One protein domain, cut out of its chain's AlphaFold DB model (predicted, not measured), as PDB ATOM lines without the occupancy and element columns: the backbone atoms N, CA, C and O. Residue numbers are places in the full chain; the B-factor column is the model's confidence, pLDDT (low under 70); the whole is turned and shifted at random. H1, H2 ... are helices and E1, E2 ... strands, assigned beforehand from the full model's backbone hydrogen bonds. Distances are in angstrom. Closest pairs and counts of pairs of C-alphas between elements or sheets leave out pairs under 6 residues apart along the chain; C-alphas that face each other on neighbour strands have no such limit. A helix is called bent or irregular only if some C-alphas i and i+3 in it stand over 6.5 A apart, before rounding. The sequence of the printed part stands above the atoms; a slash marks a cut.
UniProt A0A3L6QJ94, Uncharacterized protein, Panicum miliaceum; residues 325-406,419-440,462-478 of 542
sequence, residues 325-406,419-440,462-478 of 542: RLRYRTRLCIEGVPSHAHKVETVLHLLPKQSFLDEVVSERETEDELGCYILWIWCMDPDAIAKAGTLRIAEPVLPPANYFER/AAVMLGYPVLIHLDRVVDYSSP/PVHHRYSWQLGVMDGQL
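Overview. This is residues 325 to 406, 419 to 440 and 462 to 478 of the 542 residues of an uncharacterized protein of Panicum miliaceum (UniProt A0A3L6QJ94). A strongly twisted, antiparallel sheet of six strands curls round the short helix H1, and its long bent strand E5 runs along it, pairing in turn with E4, E1 and E6. Residues 398 to 406, ending in H3, stick out as an arm, and H2 only grazes the sheet. The printed part has 121 residues, of mixed class, in the order E1 H1 E2 H2 E3 E4 H3 E5 E6. The whole is loose, with a radius of gyration of the C-alphas of 17.5 A and spans of 68 by 33 by 26 A; without the arm the body spans 53 by 32 by 27 A.

Arrangement. E1, residues 328 to 335, has antiparallel E3, residues 373 to 379, on one side, with N 330 and O 377 2.8 A apart, and antiparallel E5, residues 422 to 436, on the other, with N 331 and O 433 2.8 A apart. H1, residues 344 to 350, is on the sheet; its closest C-alphas to E4, residues 388 to 394, are Leu 350 and Gly 389, 6.6 A. Edge strand E2, residues 355 to 360, is antiparallel to E3, with N 358 and O 376 2.9 A apart. H2, residues 367 to 370, grazes the sheet with residues 368 to 370. H3, residues 403 to 406, is not on it. E5 bends by 63 degrees at residue 433; E4 (N 391 to O 425, 2.9 A) and E6, residues 463 to 466 (N 434 to O 465, 2.9 A), are its other antiparallel neighbours. H1 has 1 of 3 O i to N i+4 pairs and 3 of 4 O i to N i+3 pairs within hydrogen-bond range; H2 and H3 are too short for an i+4 pair.

Along the chain. E1 begins at C-alpha 328 (144.897, 148.659, 254.793) and is 21.8 A long; E5 is 37.2 A, E4 19.8 A and E3 17.9 A. E6 ends at C-alpha 466 (147.419, 145.226, 242.573).

Size, cuts and confidence. The C-alphas farthest apart, Arg 406 and Pro 440, are 68.7 A apart. Residues 407 to 418 and 441 to 461 are not printed, with C-alpha gaps of 25.3 A and 7.1 A. Of the links printed whole, none is long. Residues 398 to 406 and 439 to 440 have pLDDT under 70.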
ATOM      1  N   ARG A 325     141.906 150.487 264.850       88.69
ATOM      2  CA  ARG A 325     142.797 149.714 263.969       88.69
ATOM      3  C   ARG A 325     142.653 150.221 262.539       88.69
ATOM      4  O   ARG A 325     141.529 150.281 262.048       88.69
ATOM      5  N   LEU A 326     143.771 150.524 261.888       90.94
ATOM      6  CA  LEU A 326     143.837 150.655 260.431       90.94
ATOM      7  C   LEU A 326     143.991 149.249 259.842       90.94
ATOM      8  O   LEU A 326     144.595 148.384 260.480       90.94
ATOM      9  N   ARG A 327     143.377 148.997 258.685       90.50
ATOM     10  CA  ARG A 327     143.276 147.646 258.099       90.50
ATOM     11  C   ARG A 327     143.952 147.514 256.745       90.50
ATOM     12  O   ARG A 327     144.120 146.392 256.289       90.50
ATOM     13  N   TYR A 328     144.352 148.626 256.140       93.94
ATOM     14  CA  TYR A 328     144.897 148.659 254.793       93.94
ATOM     15  C   TYR A 328     146.269 149.328 254.811       93.94
ATOM     16  O   TYR A 328     146.409 150.438 255.336       93.94
ATOM     17  N   ARG A 329     147.268 148.652 254.236       96.00
ATOM     18  CA  ARG A 329     148.592 149.213 253.930       96.00
ATOM     19  C   ARG A 329     148.663 149.414 252.417       96.00
ATOM     20  O   ARG A 329     148.533 148.452 251.665       96.00
ATOM     21  N   THR A 330     148.837 150.650 251.967       96.44
ATOM     22  CA  THR A 330     148.610 151.058 250.572       96.44
ATOM     23  C   THR A 330     149.849 151.723 249.983       96.44
ATOM     24  O   THR A 330     150.360 152.668 250.583       96.44
ATOM     25  N   ARG A 331     150.308 151.259 248.813       95.75
ATOM     26  CA  ARG A 331     151.362 151.891 248.002       95.75
ATOM     27  C   ARG A 331     150.722 152.884 247.041       95.75
ATOM     28  O   ARG A 331     149.841 152.507 246.265       95.75
ATOM     29  N   LEU A 332     151.190 154.125 247.095       95.44
ATOM     30  CA  LEU A 332     150.750 155.223 246.242       95.44
ATOM     31  C   LEU A 332     151.906 155.732 245.385       95.44
ATOM     32  O   LEU A 332     153.022 155.886 245.886       95.44
ATOM     33  N   CYS A 333     151.608 156.050 244.128       94.38
ATOM     34  CA  CYS A 333     152.504 156.746 243.209       94.38
ATOM     35  C   CYS A 333     151.910 158.134 242.928       94.38
ATOM     36  O   CYS A 333     150.788 158.238 242.440       94.38
ATOM     37  N   ILE A 334     152.624 159.200 243.295       94.81
ATOM     38  CA  ILE A 334     152.105 160.575 243.265       94.81
ATOM     39  C   ILE A 334     152.868 161.396 242.219       94.81
ATOM     40  O   ILE A 334     154.067 161.638 242.370       94.81
ATOM     41  N   GLU A 335     152.178 161.839 241.172       94.12
ATOM     42  CA  GLU A 335     152.734 162.615 240.055       94.12
ATOM     43  C   GLU A 335     152.573 164.130 240.287       94.12
ATOM     44  O   GLU A 335     151.630 164.579 240.934       94.12
ATOM     45  N   GLY A 336     153.469 164.950 239.732       90.75
ATOM     46  CA  GLY A 336     153.295 166.409 239.681       90.75
ATOM     47  C   GLY A 336     153.727 167.162 240.943       90.75
ATOM     48  O   GLY A 336     153.680 168.393 240.972       90.75
ATOM     49  N   VAL A 337     154.214 166.463 241.976       92.44
ATOM     50  CA  VAL A 337     154.846 167.108 243.140       92.44
ATOM     51  C   VAL A 337     156.134 167.808 242.675       92.44
ATOM     52  O   VAL A 337     157.021 167.134 242.139       92.44
ATOM     53  N   PRO A 338     156.299 169.130 242.867       90.75
ATOM     54  CA  PRO A 338     157.503 169.827 242.428       90.75
ATOM     55  C   PRO A 338     158.711 169.421 243.284       90.75
ATOM     56  O   PRO A 338     158.582 169.187 244.483       90.75
ATOM     57  N   SER A 339     159.902 169.371 242.682       87.06
ATOM     58  CA  SER A 339     161.121 168.806 243.295       87.06
ATOM     59  C   SER A 339     161.502 169.423 244.648       87.06
ATOM     60  O   SER A 339     161.881 168.710 245.573       87.06
ATOM     61  N   HIS A 340     161.341 170.739 244.812       87.06
ATOM     62  CA  HIS A 340     161.597 171.435 246.082       87.06
ATOM     63  C   HIS A 340     160.593 171.077 247.201       87.06
ATOM     64  O   HIS A 340     160.839 171.368 248.373       87.06
ATOM     65  N   ALA A 341     159.471 170.446 246.844       88.19
ATOM     66  CA  ALA A 341     158.398 170.004 247.728       88.19
ATOM     67  C   ALA A 341     158.362 168.475 247.920       88.19
ATOM     68  O   ALA A 341     157.401 167.961 248.489       88.19
ATOM     69  N   HIS A 342     159.408 167.738 247.510       89.88
ATOM     70  CA  HIS A 342     159.586 166.292 247.766       89.88
ATOM     71  C   HIS A 342     159.916 165.990 249.244       89.88
ATOM     72  O   HIS A 342     160.772 165.170 249.571       89.88
ATOM     73  N   LYS A 343     159.227 166.670 250.163       89.94
ATOM     74  CA  LYS A 343     159.284 166.462 251.608       89.94
ATOM     75  C   LYS A 343     158.058 165.673 252.038       89.94
ATOM     76  O   LYS A 343     156.941 166.004 251.646       89.94
ATOM     77  N   VAL A 344     158.273 164.693 252.914       90.31
ATOM     78  CA  VAL A 344     157.217 163.862 253.509       90.31
ATOM     79  C   VAL A 344     156.051 164.714 254.011       90.31
ATOM     80  O   VAL A 344     154.923 164.534 253.568       90.31
ATOM     81  N   GLU A 345     156.332 165.687 254.878       90.31
ATOM     82  CA  GLU A 345     155.335 166.559 255.516       90.31
ATOM     83  C   GLU A 345     154.403 167.233 254.500       90.31
ATOM     84  O   GLU A 345     153.186 167.251 254.678       90.31
ATOM     85  N   THR A 346     154.975 167.726 253.399       91.12
ATOM     86  CA  THR A 346     154.252 168.413 252.328       91.12
ATOM     87  C   THR A 346     153.348 167.459 251.548       91.12
ATOM     88  O   THR A 346     152.195 167.791 251.274       91.12
ATOM     89  N   VAL A 347     153.835 166.256 251.233       90.00
ATOM     90  CA  VAL A 347     153.066 165.234 250.504       90.00
ATOM     91  C   VAL A 347     151.934 164.663 251.367       90.00
ATOM     92  O   VAL A 347     150.829 164.453 250.868       90.00
ATOM     93  N   LEU A 348     152.139 164.506 252.681       90.12
ATOM     94  CA  LEU A 348     151.099 164.035 253.610       90.12
ATOM     95  C   LEU A 348     149.873 164.960 253.697       90.12
ATOM     96  O   LEU A 348     148.808 164.524 254.134       90.12
ATOM     97  N   HIS A 349     149.965 166.217 253.255       90.19
ATOM     98  CA  HIS A 349     148.796 167.097 253.172       90.19
ATOM     99  C   HIS A 349     147.779 166.681 252.099       90.19
ATOM    100  O   HIS A 349     146.599 166.993 252.268       90.19
ATOM    101  N   LEU A 350     148.216 165.966 251.054       90.44
ATOM    102  CA  LEU A 350     147.372 165.455 249.966       90.44
ATOM    103  C   LEU A 350     146.581 164.196 250.355       90.44
ATOM    104  O   LEU A 350     145.613 163.842 249.686       90.44
ATOM    105  N   LEU A 351     146.993 163.516 251.426       91.62
ATOM    106  CA  LEU A 351     146.430 162.237 251.851       91.62
ATOM    107  C   LEU A 351     145.222 162.419 252.794       91.62
ATOM    108  O   LEU A 351     145.120 163.433 253.500       91.62
ATOM    109  N   PRO A 352     144.296 161.439 252.852       88.25
ATOM    110  CA  PRO A 352     143.171 161.483 253.782       88.25
ATOM    111  C   PRO A 352     143.665 161.530 255.234       88.25
ATOM    112  O   PRO A 352     144.578 160.801 255.619       88.25
ATOM    113  N   LYS A 353     143.029 162.350 256.082       88.12
ATOM    114  CA  LYS A 353     143.471 162.565 257.479       88.12
ATOM    115  C   LYS A 353     143.467 161.288 258.331       88.12
ATOM    116  O   LYS A 353     144.215 161.188 259.297       88.12
ATOM    117  N   GLN A 354     142.675 160.287 257.949       89.31
ATOM    118  CA  GLN A 354     142.615 158.961 258.574       89.31
ATOM    119  C   GLN A 354     143.694 158.000 258.027       89.31
ATOM    120  O   GLN A 354     143.441 156.814 257.805       89.31
ATOM    121  N   SER A 355     144.893 158.527 257.771       92.38
ATOM    122  CA  SER A 355     146.059 157.769 257.320       92.38
ATOM    123  C   SER A 355     147.348 158.295 257.951       92.38
ATOM    124  O   SER A 355     147.376 159.403 258.488       92.38
ATOM    125  N   PHE A 356     148.411 157.492 257.925       93.12
ATOM    126  CA  PHE A 356     149.757 157.929 258.293       93.12
ATOM    127  C   PHE A 356     150.823 157.233 257.437       93.12
ATOM    128  O   PHE A 356     150.588 156.139 256.922       93.12
ATOM    129  N   LEU A 357     151.992 157.868 257.299       94.06
ATOM    130  CA  LEU A 357     153.130 157.318 256.559       94.06
ATOM    131  C   LEU A 357     153.715 156.087 257.247       94.06
ATOM    132  O   LEU A 357     154.085 156.153 258.418       94.06
ATOM    133  N   ASP A 358     153.886 155.020 256.483       93.38
ATOM    134  CA  ASP A 358     154.653 153.855 256.899       93.38
ATOM    135  C   ASP A 358     156.102 153.937 256.389       93.38
ATOM    136  O   ASP A 358     157.045 153.853 257.169       93.38
ATOM    137  N   GLU A 359     156.280 154.177 255.085       92.38
ATOM    138  CA  GLU A 359     157.580 154.129 254.407       92.38
ATOM    139  C   GLU A 359     157.586 155.025 253.153       92.38
ATOM    140  O   GLU A 359     156.560 155.173 252.490       92.38
ATOM    141  N   VAL A 360     158.736 155.612 252.798       92.69
ATOM    142  CA  VAL A 360     158.949 156.268 251.490       92.69
ATOM    143  C   VAL A 360     159.794 155.341 250.630       92.69
ATOM    144  O   VAL A 360     160.883 154.943 251.041       92.69
ATOM    145  N   VAL A 361     159.312 155.005 249.435       91.50
ATOM    146  CA  VAL A 361     159.984 154.042 248.561       91.50
ATOM    147  C   VAL A 361     160.985 154.783 247.675       91.50
ATOM    148  O   VAL A 361     160.605 155.630 246.867       91.50
ATOM    149  N   SER A 362     162.273 154.466 247.837       84.06
ATOM    150  CA  SER A 362     163.353 155.032 247.010       84.06
ATOM    151  C   SER A 362     163.629 154.211 245.744       84.06
ATOM    152  O   SER A 362     164.076 154.766 244.740       84.06
ATOM    153  N   GLU A 363     163.366 152.903 245.792       81.81
ATOM    154  CA  GLU A 363     163.526 151.977 244.667       81.81
ATOM    155  C   GLU A 363     162.363 152.113 243.675       81.81
ATOM    156  O   GLU A 363     161.213 152.323 244.068       81.81
ATOM    157  N   ARG A 364     162.662 152.026 242.377       83.19
ATOM    158  CA  ARG A 364     161.699 152.258 241.294       83.19
ATOM    159  C   ARG A 364     161.805 151.117 240.290       83.19
ATOM    160  O   ARG A 364     162.886 150.861 239.764       83.19
ATOM    161  N   GLU A 365     160.696 150.416 240.080       75.94
ATOM    162  CA  GLU A 365     160.593 149.220 239.234       75.94
ATOM    163  C   GLU A 365     160.357 149.577 237.750       75.94
ATOM    164  O   GLU A 365     160.697 148.787 236.871       75.94
ATOM    165  N   THR A 366     159.766 150.745 237.454       81.88
ATOM    166  CA  THR A 366     159.319 151.133 236.099       81.88
ATOM    167  C   THR A 366     159.763 152.544 235.694       81.88
ATOM    168  O   THR A 366     160.121 153.365 236.538       81.88
ATOM    169  N   GLU A 367     159.713 152.855 234.391       84.12
ATOM    170  CA  GLU A 367     159.973 154.216 233.891       84.12
ATOM    171  C   GLU A 367     158.910 155.219 234.370       84.12
ATOM    172  O   GLU A 367     159.259 156.323 234.780       84.12
ATOM    173  N   ASP A 368     157.634 154.819 234.416       85.69
ATOM    174  CA  ASP A 368     156.543 155.654 234.944       85.69
ATOM    175  C   ASP A 368     156.778 156.019 236.423       85.69
ATOM    176  O   ASP A 368     156.532 157.146 236.856       85.69
ATOM    177  N   GLU A 369     157.346 155.095 237.203       88.50
ATOM    178  CA  GLU A 369     157.739 155.339 238.590       88.50
ATOM    179  C   GLU A 369     158.872 156.368 238.735       88.50
ATOM    180  O   GLU A 369     158.984 156.976 239.800       88.50
ATOM    181  N   LEU A 370     159.678 156.647 237.700       84.94
ATOM    182  CA  LEU A 370     160.692 157.719 237.717       84.94
ATOM    183  C   LEU A 370     160.064 159.124 237.778       84.94
ATOM    184  O   LEU A 370     160.690 160.042 238.309       84.94
ATOM    185  N   GLY A 371     158.824 159.292 237.307       85.44
ATOM    186  CA  GLY A 371     158.068 160.546 237.418       85.44
ATOM    187  C   GLY A 371     157.415 160.775 238.789       85.44
ATOM    188  O   GLY A 371     157.050 161.904 239.119       85.44
ATOM    189  N   CYS A 372     157.282 159.723 239.600       90.50
ATOM    190  CA  CYS A 372     156.426 159.717 240.786       90.50
ATOM    191  C   CYS A 372     157.190 159.904 242.108       90.50
ATOM    192  O   CYS A 372     158.355 159.530 242.252       90.50
ATOM    193  N   TYR A 373     156.502 160.435 243.118       92.44
ATOM    194  CA  TYR A 373     156.873 160.310 244.528       92.44
ATOM    195  C   TYR A 373     156.121 159.107 245.112       92.44
ATOM    196  O   TYR A 373     154.891 159.080 245.076       92.44
ATOM    197  N   ILE A 374     156.842 158.092 245.595       93.94
ATOM    198  CA  ILE A 374     156.264 156.783 245.939       93.94
ATOM    199  C   ILE A 374     156.344 156.546 247.442       93.94
ATOM    200  O   ILE A 374     157.390 156.736 248.063       93.94
ATOM    201  N   LEU A 375     155.235 156.116 248.040       95.38
ATOM    202  CA  LEU A 375     155.146 155.898 249.480       95.38
ATOM    203  C   LEU A 375     154.165 154.784 249.848       95.38
ATOM    204  O   LEU A 375     153.238 154.478 249.098       95.38
ATOM    205  N   TRP A 376     154.361 154.216 251.035       95.94
ATOM    206  CA  TRP A 376     153.399 153.368 251.724       95.94
ATOM    207  C   TRP A 376     152.716 154.153 252.847       95.94
ATOM    208  O   TRP A 376     153.377 154.807 253.658       95.94
ATOM    209  N   ILE A 377     151.392 154.037 252.939       96.12
ATOM    210  CA  ILE A 377     150.599 154.508 254.080       96.12
ATOM    211  C   ILE A 377     149.819 153.379 254.734       96.12
ATOM    212  O   ILE A 377     149.376 152.445 254.069       96.12
ATOM    213  N   TRP A 378     149.539 153.538 256.023       95.94
ATOM    214  CA  TRP A 378     148.397 152.886 256.655       95.94
ATOM    215  C   TRP A 378     147.169 153.780 256.537       95.94
ATOM    216  O   TRP A 378     147.249 154.969 256.843       95.94
ATOM    217  N   CYS A 379     146.025 153.221 256.145       93.81
ATOM    218  CA  CYS A 379     144.764 153.954 256.028       93.81
ATOM    219  C   CYS A 379     143.567 153.163 256.584       93.81
ATOM    220  O   CYS A 379     143.602 151.937 256.735       93.81
ATOM    221  N   MET A 380     142.511 153.894 256.953       90.44
ATOM    222  CA  MET A 380     141.250 153.303 257.418       90.44
ATOM    223  C   MET A 380     140.430 152.732 256.257       90.44
ATOM    224  O   MET A 380     139.777 151.704 256.420       90.44
ATOM    225  N   ASP A 381     140.486 153.406 255.111       89.69
ATOM    226  CA  ASP A 381     139.708 153.127 253.910       89.69
ATOM    227  C   ASP A 381     140.527 153.577 252.679       89.69
ATOM    228  O   ASP A 381     140.886 154.761 252.614       89.69
ATOM    229  N   PRO A 382     140.879 152.678 251.738       92.56
ATOM    230  CA  PRO A 382     141.578 153.049 250.513       92.56
ATOM    231  C   PRO A 382     140.670 153.797 249.523       92.56
ATOM    232  O   PRO A 382     141.183 154.604 248.751       92.56
ATOM    233  N   ASP A 383     139.344 153.617 249.575       89.62
ATOM    234  CA  ASP A 383     138.401 154.295 248.669       89.62
ATOM    235  C   ASP A 383     138.282 155.800 248.989       89.62
ATOM    236  O   ASP A 383     137.862 156.602 248.153       89.62
ATOM    237  N   ALA A 384     138.704 156.207 250.193       89.75
ATOM    238  CA  ALA A 384     138.805 157.603 250.615       89.75
ATOM    239  C   ALA A 384     140.066 158.324 250.088       89.75
ATOM    240  O   ALA A 384     140.249 159.516 250.358       89.75
ATOM    241  N   ILE A 385     140.955 157.631 249.368       92.81
ATOM    242  CA  ILE A 385     142.143 158.229 248.749       92.81
ATOM    243  C   ILE A 385     141.712 158.942 247.462       92.81
ATOM    244  O   ILE A 385     141.186 158.337 246.528       92.81
ATOM    245  N   ALA A 386     141.926 160.257 247.409       93.31
ATOM    246  CA  ALA A 386     141.630 161.042 246.218       93.31
ATOM    247  C   ALA A 386     142.573 160.655 245.069       93.31
ATOM    248  O   ALA A 386     143.768 160.502 245.285       93.31
ATOM    249  N   LYS A 387     142.040 160.563 243.845       94.75
ATOM    250  CA  LYS A 387     142.793 160.246 242.611       94.75
ATOM    251  C   LYS A 387     143.579 161.430 242.032       94.75
ATOM    252  O   LYS A 387     144.417 161.271 241.151       94.75
ATOM    253  N   ALA A 388     143.243 162.638 242.473       94.56
ATOM    254  CA  ALA A 388     143.874 163.883 242.068       94.56
ATOM    255  C   ALA A 388     143.724 164.920 243.187       94.56
ATOM    256  O   ALA A 388     142.783 164.856 243.983       94.56
ATOM    257  N   GLY A 389     144.625 165.894 243.224       92.88
ATOM    258  CA  GLY A 389     144.603 166.994 244.180       92.88
ATOM    259  C   GLY A 389     145.354 168.220 243.669       92.88
ATOM    260  O   GLY A 389     145.905 168.226 242.570       92.88
ATOM    261  N   THR A 390     145.399 169.262 244.497       94.56
ATOM    262  CA  THR A 390     146.187 170.469 244.224       94.56
ATOM    263  C   THR A 390     147.041 170.784 245.441       94.56
ATOM    264  O   THR A 390     146.524 171.226 246.470       94.56
ATOM    265  N   LEU A 391     148.352 170.581 245.331       93.44
ATOM    266  CA  LEU A 391     149.294 170.979 246.368       93.44
ATOM    267  C   LEU A 391     149.452 172.502 246.331       93.44
ATOM    268  O   LEU A 391     149.904 173.053 245.331       93.44
ATOM    269  N   ARG A 392     149.079 173.190 247.415       91.88
ATOM    270  CA  ARG A 392     149.200 174.649 247.514       91.88
ATOM    271  C   ARG A 392     150.399 175.039 248.373       91.88
ATOM    272  O   ARG A 392     150.426 174.712 249.554       91.88
ATOM    273  N   ILE A 393     151.348 175.767 247.793       90.00
ATOM    274  CA  ILE A 393     152.553 176.268 248.469       90.00
ATOM    275  C   ILE A 393     152.447 177.791 248.582       90.00
ATOM    276  O   ILE A 393     152.106 178.460 247.609       90.00
ATOM    277  N   ALA A 394     152.697 178.336 249.773       89.12
ATOM    278  CA  ALA A 394     152.648 179.777 250.002       89.12
ATOM    279  C   ALA A 394     153.845 180.475 249.350       89.12
ATOM    280  O   ALA A 394     154.982 180.043 249.544       89.12
ATOM    281  N   GLU A 395     153.609 181.574 248.636       85.19
ATOM    282  CA  GLU A 395     154.701 182.377 248.085       85.19
ATOM    283  C   GLU A 395     155.469 183.090 249.211       85.19
ATOM    284  O   GLU A 395     154.851 183.607 250.153       85.19
ATOM    285  N   PRO A 396     156.814 183.112 249.171       79.06
ATOM    286  CA  PRO A 396     157.602 183.856 250.146       79.06
ATOM    287  C   PRO A 396     157.295 185.352 250.032       79.06
ATOM    288  O   PRO A 396     157.048 185.863 248.941       79.06
ATOM    289  N   VAL A 397     157.341 186.073 251.155       72.44
ATOM    290  CA  VAL A 397     157.268 187.539 251.123       72.44
ATOM    291  C   VAL A 397     158.582 188.049 250.552       72.44
ATOM    292  O   VAL A 397     159.581 188.136 251.260       72.44
ATOM    293  N   LEU A 398     158.598 188.339 249.253       67.00
ATOM    294  CA  LEU A 398     159.730 189.010 248.635       67.00
ATOM    295  C   LEU A 398     159.717 190.476 249.086       67.00
ATOM    296  O   LEU A 398     158.720 191.165 248.855       67.00
ATOM    297  N   PRO A 399     160.784 190.974 249.733       63.38
ATOM    298  CA  PRO A 399     160.870 192.388 250.039       63.38
ATOM    299  C   PRO A 399     161.002 193.189 248.728       63.38
ATOM    300  O   PRO A 399     161.496 192.658 247.726       63.38
ATOM    301  N   PRO A 400     160.583 194.467 248.700       66.88
ATOM    302  CA  PRO A 400     160.746 195.307 247.518       66.88
ATOM    303  C   PRO A 400     162.229 195.414 247.131       66.88
ATOM    304  O   PRO A 400     163.104 195.365 247.992       66.88
ATOM    305  N   ALA A 401     162.524 195.568 245.836       65.81
ATOM    306  CA  ALA A 401     163.883 195.420 245.291       65.81
ATOM    307  C   ALA A 401     164.957 196.307 245.966       65.81
ATOM    308  O   ALA A 401     166.115 195.914 246.053       65.81
ATOM    309  N   ASN A 402     164.558 197.462 246.504       62.16
ATOM    310  CA  ASN A 402     165.409 198.416 247.225       62.16
ATOM    311  C   ASN A 402     165.592 198.112 248.730       62.16
ATOM    312  O   ASN A 402     166.218 198.890 249.449       62.16
ATOM    313  N   TYR A 403     165.041 197.010 249.247       61.41
ATOM    314  CA  TYR A 403     165.138 196.644 250.663       61.41
ATOM    315  C   TYR A 403     166.570 196.281 251.066       61.41
ATOM    316  O   TYR A 403     167.101 196.832 252.030       61.41
ATOM    317  N   PHE A 404     167.229 195.416 250.288       59.94
ATOM    318  CA  PHE A 404     168.608 194.996 250.557       59.94
ATOM    319  C   PHE A 404     169.606 196.159 250.446       59.94
ATOM    320  O   PHE A 404     170.544 196.232 251.239       59.94
ATOM    321  N   GLU A 405     169.353 197.112 249.544       63.88
ATOM    322  CA  GLU A 405     170.138 198.347 249.397       63.88
ATOM    323  C   GLU A 405     170.022 199.277 250.618       63.88
ATOM    324  O   GLU A 405     170.950 200.029 250.909       63.88
ATOM    325  N   ARG A 406     168.891 199.234 251.340       60.03
ATOM    326  CA  ARG A 406     168.573 200.179 252.426       60.03
ATOM    327  C   ARG A 406     168.748 199.612 253.837       60.03
ATOM    328  O   ARG A 406     168.885 200.393 254.774       60.03
ATOM    329  N   ALA A 419     146.928 189.205 252.333       77.38
ATOM    330  CA  ALA A 419     146.505 187.814 252.195       77.38
ATOM    331  C   ALA A 419     147.613 186.946 251.566       77.38
ATOM    332  O   ALA A 419     148.279 187.347 250.614       77.38
ATOM    333  N   ALA A 420     147.796 185.726 252.078       81.75
ATOM    334  CA  ALA A 420     148.835 184.828 251.581       81.75
ATOM    335  C   ALA A 420     148.540 184.359 250.144       81.75
ATOM    336  O   ALA A 420     147.571 183.635 249.901       81.75
ATOM    337  N   VAL A 421     149.412 184.726 249.202       85.75
ATOM    338  CA  VAL A 421     149.410 184.188 247.835       85.75
ATOM    339  C   VAL A 421     149.885 182.730 247.865       85.75
ATOM    340  O   VAL A 421     150.812 182.379 248.597       85.75
ATOM    341  N   MET A 422     149.213 181.860 247.106       90.62
ATOM    342  CA  MET A 422     149.400 180.405 247.151       90.62
ATOM    343  C   MET A 422     149.468 179.808 245.738       90.62
ATOM    344  O   MET A 422     148.423 179.679 245.086       90.62
ATOM    345  N   LEU A 423     150.651 179.350 245.319       90.19
ATOM    346  CA  LEU A 423     150.870 178.601 244.078       90.19
ATOM    347  C   LEU A 423     150.241 177.209 244.179       90.19
ATOM    348  O   LEU A 423     150.514 176.471 245.124       90.19
ATOM    349  N   GLY A 424     149.383 176.855 243.220       91.88
ATOM    350  CA  GLY A 424     148.722 175.552 243.152       91.88
ATOM    351  C   GLY A 424     149.355 174.644 242.103       91.88
ATOM    352  O   GLY A 424     149.267 174.935 240.914       91.88
ATOM    353  N   TYR A 425     149.930 173.527 242.540       93.56
ATOM    354  CA  TYR A 425     150.474 172.479 241.681       93.56
ATOM    355  C   TYR A 425     149.442 171.348 241.551       93.56
ATOM    356  O   TYR A 425     149.080 170.763 242.577       93.56
ATOM    357  N   PRO A 426     148.921 171.047 240.345       94.69
ATOM    358  CA  PRO A 426     148.050 169.895 240.144       94.69
ATOM    359  C   PRO A 426     148.851 168.604 240.333       94.69
ATOM    360  O   PRO A 426     149.993 168.502 239.890       94.69
ATOM    361  N   VAL A 427     148.244 167.632 241.006       95.56
ATOM    362  CA  VAL A 427     148.865 166.362 241.388       95.56
ATOM    363  C   VAL A 427     147.910 165.221 241.055       95.56
ATOM    364  O   VAL A 427     146.722 165.304 241.380       95.56
ATOM    365  N   LEU A 428     148.421 164.151 240.444       95.50
ATOM    366  CA  LEU A 428     147.706 162.879 240.301       95.50
ATOM    367  C   LEU A 428     148.188 161.903 241.377       95.50
ATOM    368  O   LEU A 428     149.345 161.939 241.795       95.50
ATOM    369  N   ILE A 429     147.278 161.064 241.863       95.81
ATOM    370  CA  ILE A 429     147.541 160.086 242.918       95.81
ATOM    371  C   ILE A 429     147.039 158.744 242.403       95.81
ATOM    372  O   ILE A 429     145.831 158.541 242.269       95.81
ATOM    373  N   HIS A 430     147.978 157.848 242.132       95.06
ATOM    374  CA  HIS A 430     147.708 156.514 241.627       95.06
ATOM    375  C   HIS A 430     147.742 155.492 242.759       95.06
ATOM    376  O   HIS A 430     148.684 155.459 243.563       95.06
ATOM    377  N   LEU A 431     146.724 154.638 242.804       94.56
ATOM    378  CA  LEU A 431     146.689 153.462 243.663       94.56
ATOM    379  C   LEU A 431     147.454 152.328 242.960       94.56
ATOM    380  O   LEU A 431     147.033 151.891 241.896       94.56
ATOM    381  N   ASP A 432     148.561 151.835 243.529       93.25
ATOM    382  CA  ASP A 432     149.354 150.751 242.911       93.25
ATOM    383  C   ASP A 432     149.114 149.393 243.588       93.25
ATOM    384  O   ASP A 432     148.767 148.404 242.937       93.25
ATOM    385  N   ARG A 433     149.268 149.327 244.916       94.50
ATOM    386  CA  ARG A 433     149.095 148.097 245.713       94.50
ATOM    387  C   ARG A 433     148.308 148.397 246.986       94.50
ATOM    388  O   ARG A 433     148.583 149.387 247.656       94.50
ATOM    389  N   VAL A 434     147.383 147.516 247.363       95.25
ATOM    390  CA  VAL A 434     146.703 147.531 248.671       95.25
ATOM    391  C   VAL A 434     146.885 146.169 249.324       95.25
ATOM    392  O   VAL A 434     146.616 145.141 248.710       95.25
ATOM    393  N   VAL A 435     147.332 146.169 250.573       94.31
ATOM    394  CA  VAL A 435     147.461 144.986 251.425       94.31
ATOM    395  C   VAL A 435     146.364 145.056 252.483       94.31
ATOM    396  O   VAL A 435     146.363 145.971 253.310       94.31
ATOM    397  N   ASP A 436     145.413 144.124 252.426       91.88
ATOM    398  CA  ASP A 436     144.243 144.074 253.302       91.88
ATOM    399  C   ASP A 436     144.424 143.083 254.466       91.88
ATOM    400  O   ASP A 436     144.607 141.877 254.288       91.88
ATOM    401  N   TYR A 437     144.306 143.617 255.681       89.25
ATOM    402  CA  TYR A 437     144.351 142.904 256.956       89.25
ATOM    403  C   TYR A 437     142.949 142.737 257.585       89.25
ATOM    404  O   TYR A 437     142.838 142.333 258.746       89.25
ATOM    405  N   SER A 438     141.867 143.067 256.866       82.81
ATOM    406  CA  SER A 438     140.487 143.091 257.377       82.81
ATOM    407  C   SER A 438     139.971 141.734 257.855       82.81
ATOM    408  O   SER A 438     139.179 141.687 258.801       82.81
ATOM    409  N   SER A 439     140.437 140.655 257.224       66.69
ATOM    410  CA  SER A 439     140.002 139.282 257.467       66.69
ATOM    411  C   SER A 439     141.228 138.373 257.591       66.69
ATOM    412  O   SER A 439     141.789 138.023 256.557       66.69
ATOM    413  N   PRO A 440     141.683 137.988 258.803       61.72
ATOM    414  CA  PRO A 440     142.640 136.888 258.943       61.72
ATOM    415  C   PRO A 440     142.070 135.613 258.301       61.72
ATOM    416  O   PRO A 440     140.840 135.476 258.242       61.72
ATOM    417  N   PRO A 462     148.296 138.532 254.541       86.69
ATOM    418  CA  PRO A 462     147.225 139.462 254.154       86.69
ATOM    419  C   PRO A 462     146.856 139.395 252.664       86.69
ATOM    420  O   PRO A 462     147.628 138.907 251.849       86.69
ATOM    421  N   VAL A 463     145.660 139.868 252.301       87.06
ATOM    422  CA  VAL A 463     145.200 139.815 250.903       87.06
ATOM    423  C   VAL A 463     145.866 140.936 250.108       87.06
ATOM    424  O   VAL A 463     145.791 142.104 250.488       87.06
ATOM    425  N   HIS A 464     146.508 140.592 248.993       89.81
ATOM    426  CA  HIS A 464     147.214 141.545 248.138       89.81
ATOM    427  C   HIS A 464     146.391 141.906 246.893       89.81
ATOM    428  O   HIS A 464     146.108 141.060 246.047       89.81
ATOM    429  N   HIS A 465     146.065 143.189 246.745       90.06
ATOM    430  CA  HIS A 465     145.459 143.762 245.545       90.06
ATOM    431  C   HIS A 465     146.500 144.594 244.790       90.06
ATOM    432  O   HIS A 465     147.170 145.434 245.392       90.06
ATOM    433  N   ARG A 466     146.611 144.392 243.474       91.38
ATOM    434  CA  ARG A 466     147.419 145.226 242.573       91.38
ATOM    435  C   ARG A 466     146.508 145.902 241.557       91.38
ATOM    436  O   ARG A 466     145.608 145.264 241.015       91.38
ATOM    437  N   TYR A 467     146.771 147.173 241.299       90.62
ATOM    438  CA  TYR A 467     146.008 148.026 240.401       90.62
ATOM    439  C   TYR A 467     146.907 148.502 239.256       90.62
ATOM    440  O   TYR A 467     148.111 148.684 239.424       90.62
ATOM    441  N   SER A 468     146.325 148.661 238.070       88.50
ATOM    442  CA  SER A 468     147.009 149.202 236.896       88.50
ATOM    443  C   SER A 468     146.705 150.691 236.756       88.50
ATOM    444  O   SER A 468     145.540 151.060 236.596       88.50
ATOM    445  N   TRP A 469     147.746 151.512 236.750       91.12
ATOM    446  CA  TRP A 469     147.698 152.956 236.521       91.12
ATOM    447  C   TRP A 469     148.602 153.329 235.335       91.12
ATOM    448  O   TRP A 469     149.311 152.472 234.802       91.12
ATOM    449  N   GLN A 470     148.534 154.580 234.875       87.62
ATOM    450  CA  GLN A 470     149.335 155.101 233.763       87.62
ATOM    451  C   GLN A 470     149.754 156.541 234.065       87.62
ATOM    452  O   GLN A 470     148.926 157.339 234.509       87.62
ATOM    453  N   LEU A 471     151.018 156.879 233.799       89.75
ATOM    454  CA  LEU A 471     151.543 158.229 234.010       89.75
ATOM    455  C   LEU A 471     150.750 159.263 233.186       89.75
ATOM    456  O   LEU A 471     150.479 159.062 231.999       89.75
ATOM    457  N   GLY A 472     150.365 160.371 233.816       89.25
ATOM    458  CA  GLY A 472     149.576 161.449 233.224       89.25
ATOM    459  C   GLY A 472     148.078 161.156 233.063       89.25
ATOM    460  O   GLY A 472     147.357 162.013 232.548       89.25
ATOM    461  N   VAL A 473     147.583 159.981 233.480       90.12
ATOM    462  CA  VAL A 473     146.177 159.565 233.310       90.12
ATOM    463  C   VAL A 473     145.540 159.271 234.666       90.12
ATOM    464  O   VAL A 473     145.906 158.325 235.355       90.12
ATOM    465  N   MET A 474     144.539 160.066 235.047       91.50
ATOM    466  CA  MET A 474     143.828 159.913 236.321       91.50
ATOM    467  C   MET A 474     143.170 158.527 236.448       91.50
ATOM    468  O   MET A 474     142.451 158.093 235.547       91.50
ATOM    469  N   ASP A 475     143.350 157.859 237.592       89.56
ATOM    470  CA  ASP A 475     142.909 156.475 237.816       89.56
ATOM    471  C   ASP A 475     141.454 156.206 237.390       89.56
ATOM    472  O   ASP A 475     140.496 156.818 237.875       89.56
ATOM    473  N   GLY A 476     141.265 155.221 236.511       83.38
ATOM    474  CA  GLY A 476     139.953 154.835 235.986       83.38
ATOM    475  C   GLY A 476     139.404 155.733 234.869       83.38
ATOM    476  O   GLY A 476     138.285 155.492 234.418       83.38
ATOM    477  N   GLN A 477     140.158 156.730 234.398       84.81
ATOM    478  CA  GLN A 477     139.945 157.295 233.066       84.81
ATOM    479  C   GLN A 477     140.586 156.385 232.011       84.81
ATOM    480  O   GLN A 477     141.615 155.754 232.250       84.81
ATOM    481  N   LEU A 478     139.973 156.314 230.830       72.12
ATOM    482  CA  LEU A 478     140.621 155.725 229.661       72.12
ATOM    483  C   LEU A 478     141.601 156.753 229.102       72.12
ATOM    484  O   LEU A 478     141.204 157.892 228.856       72.12
TER     485      LEU A 478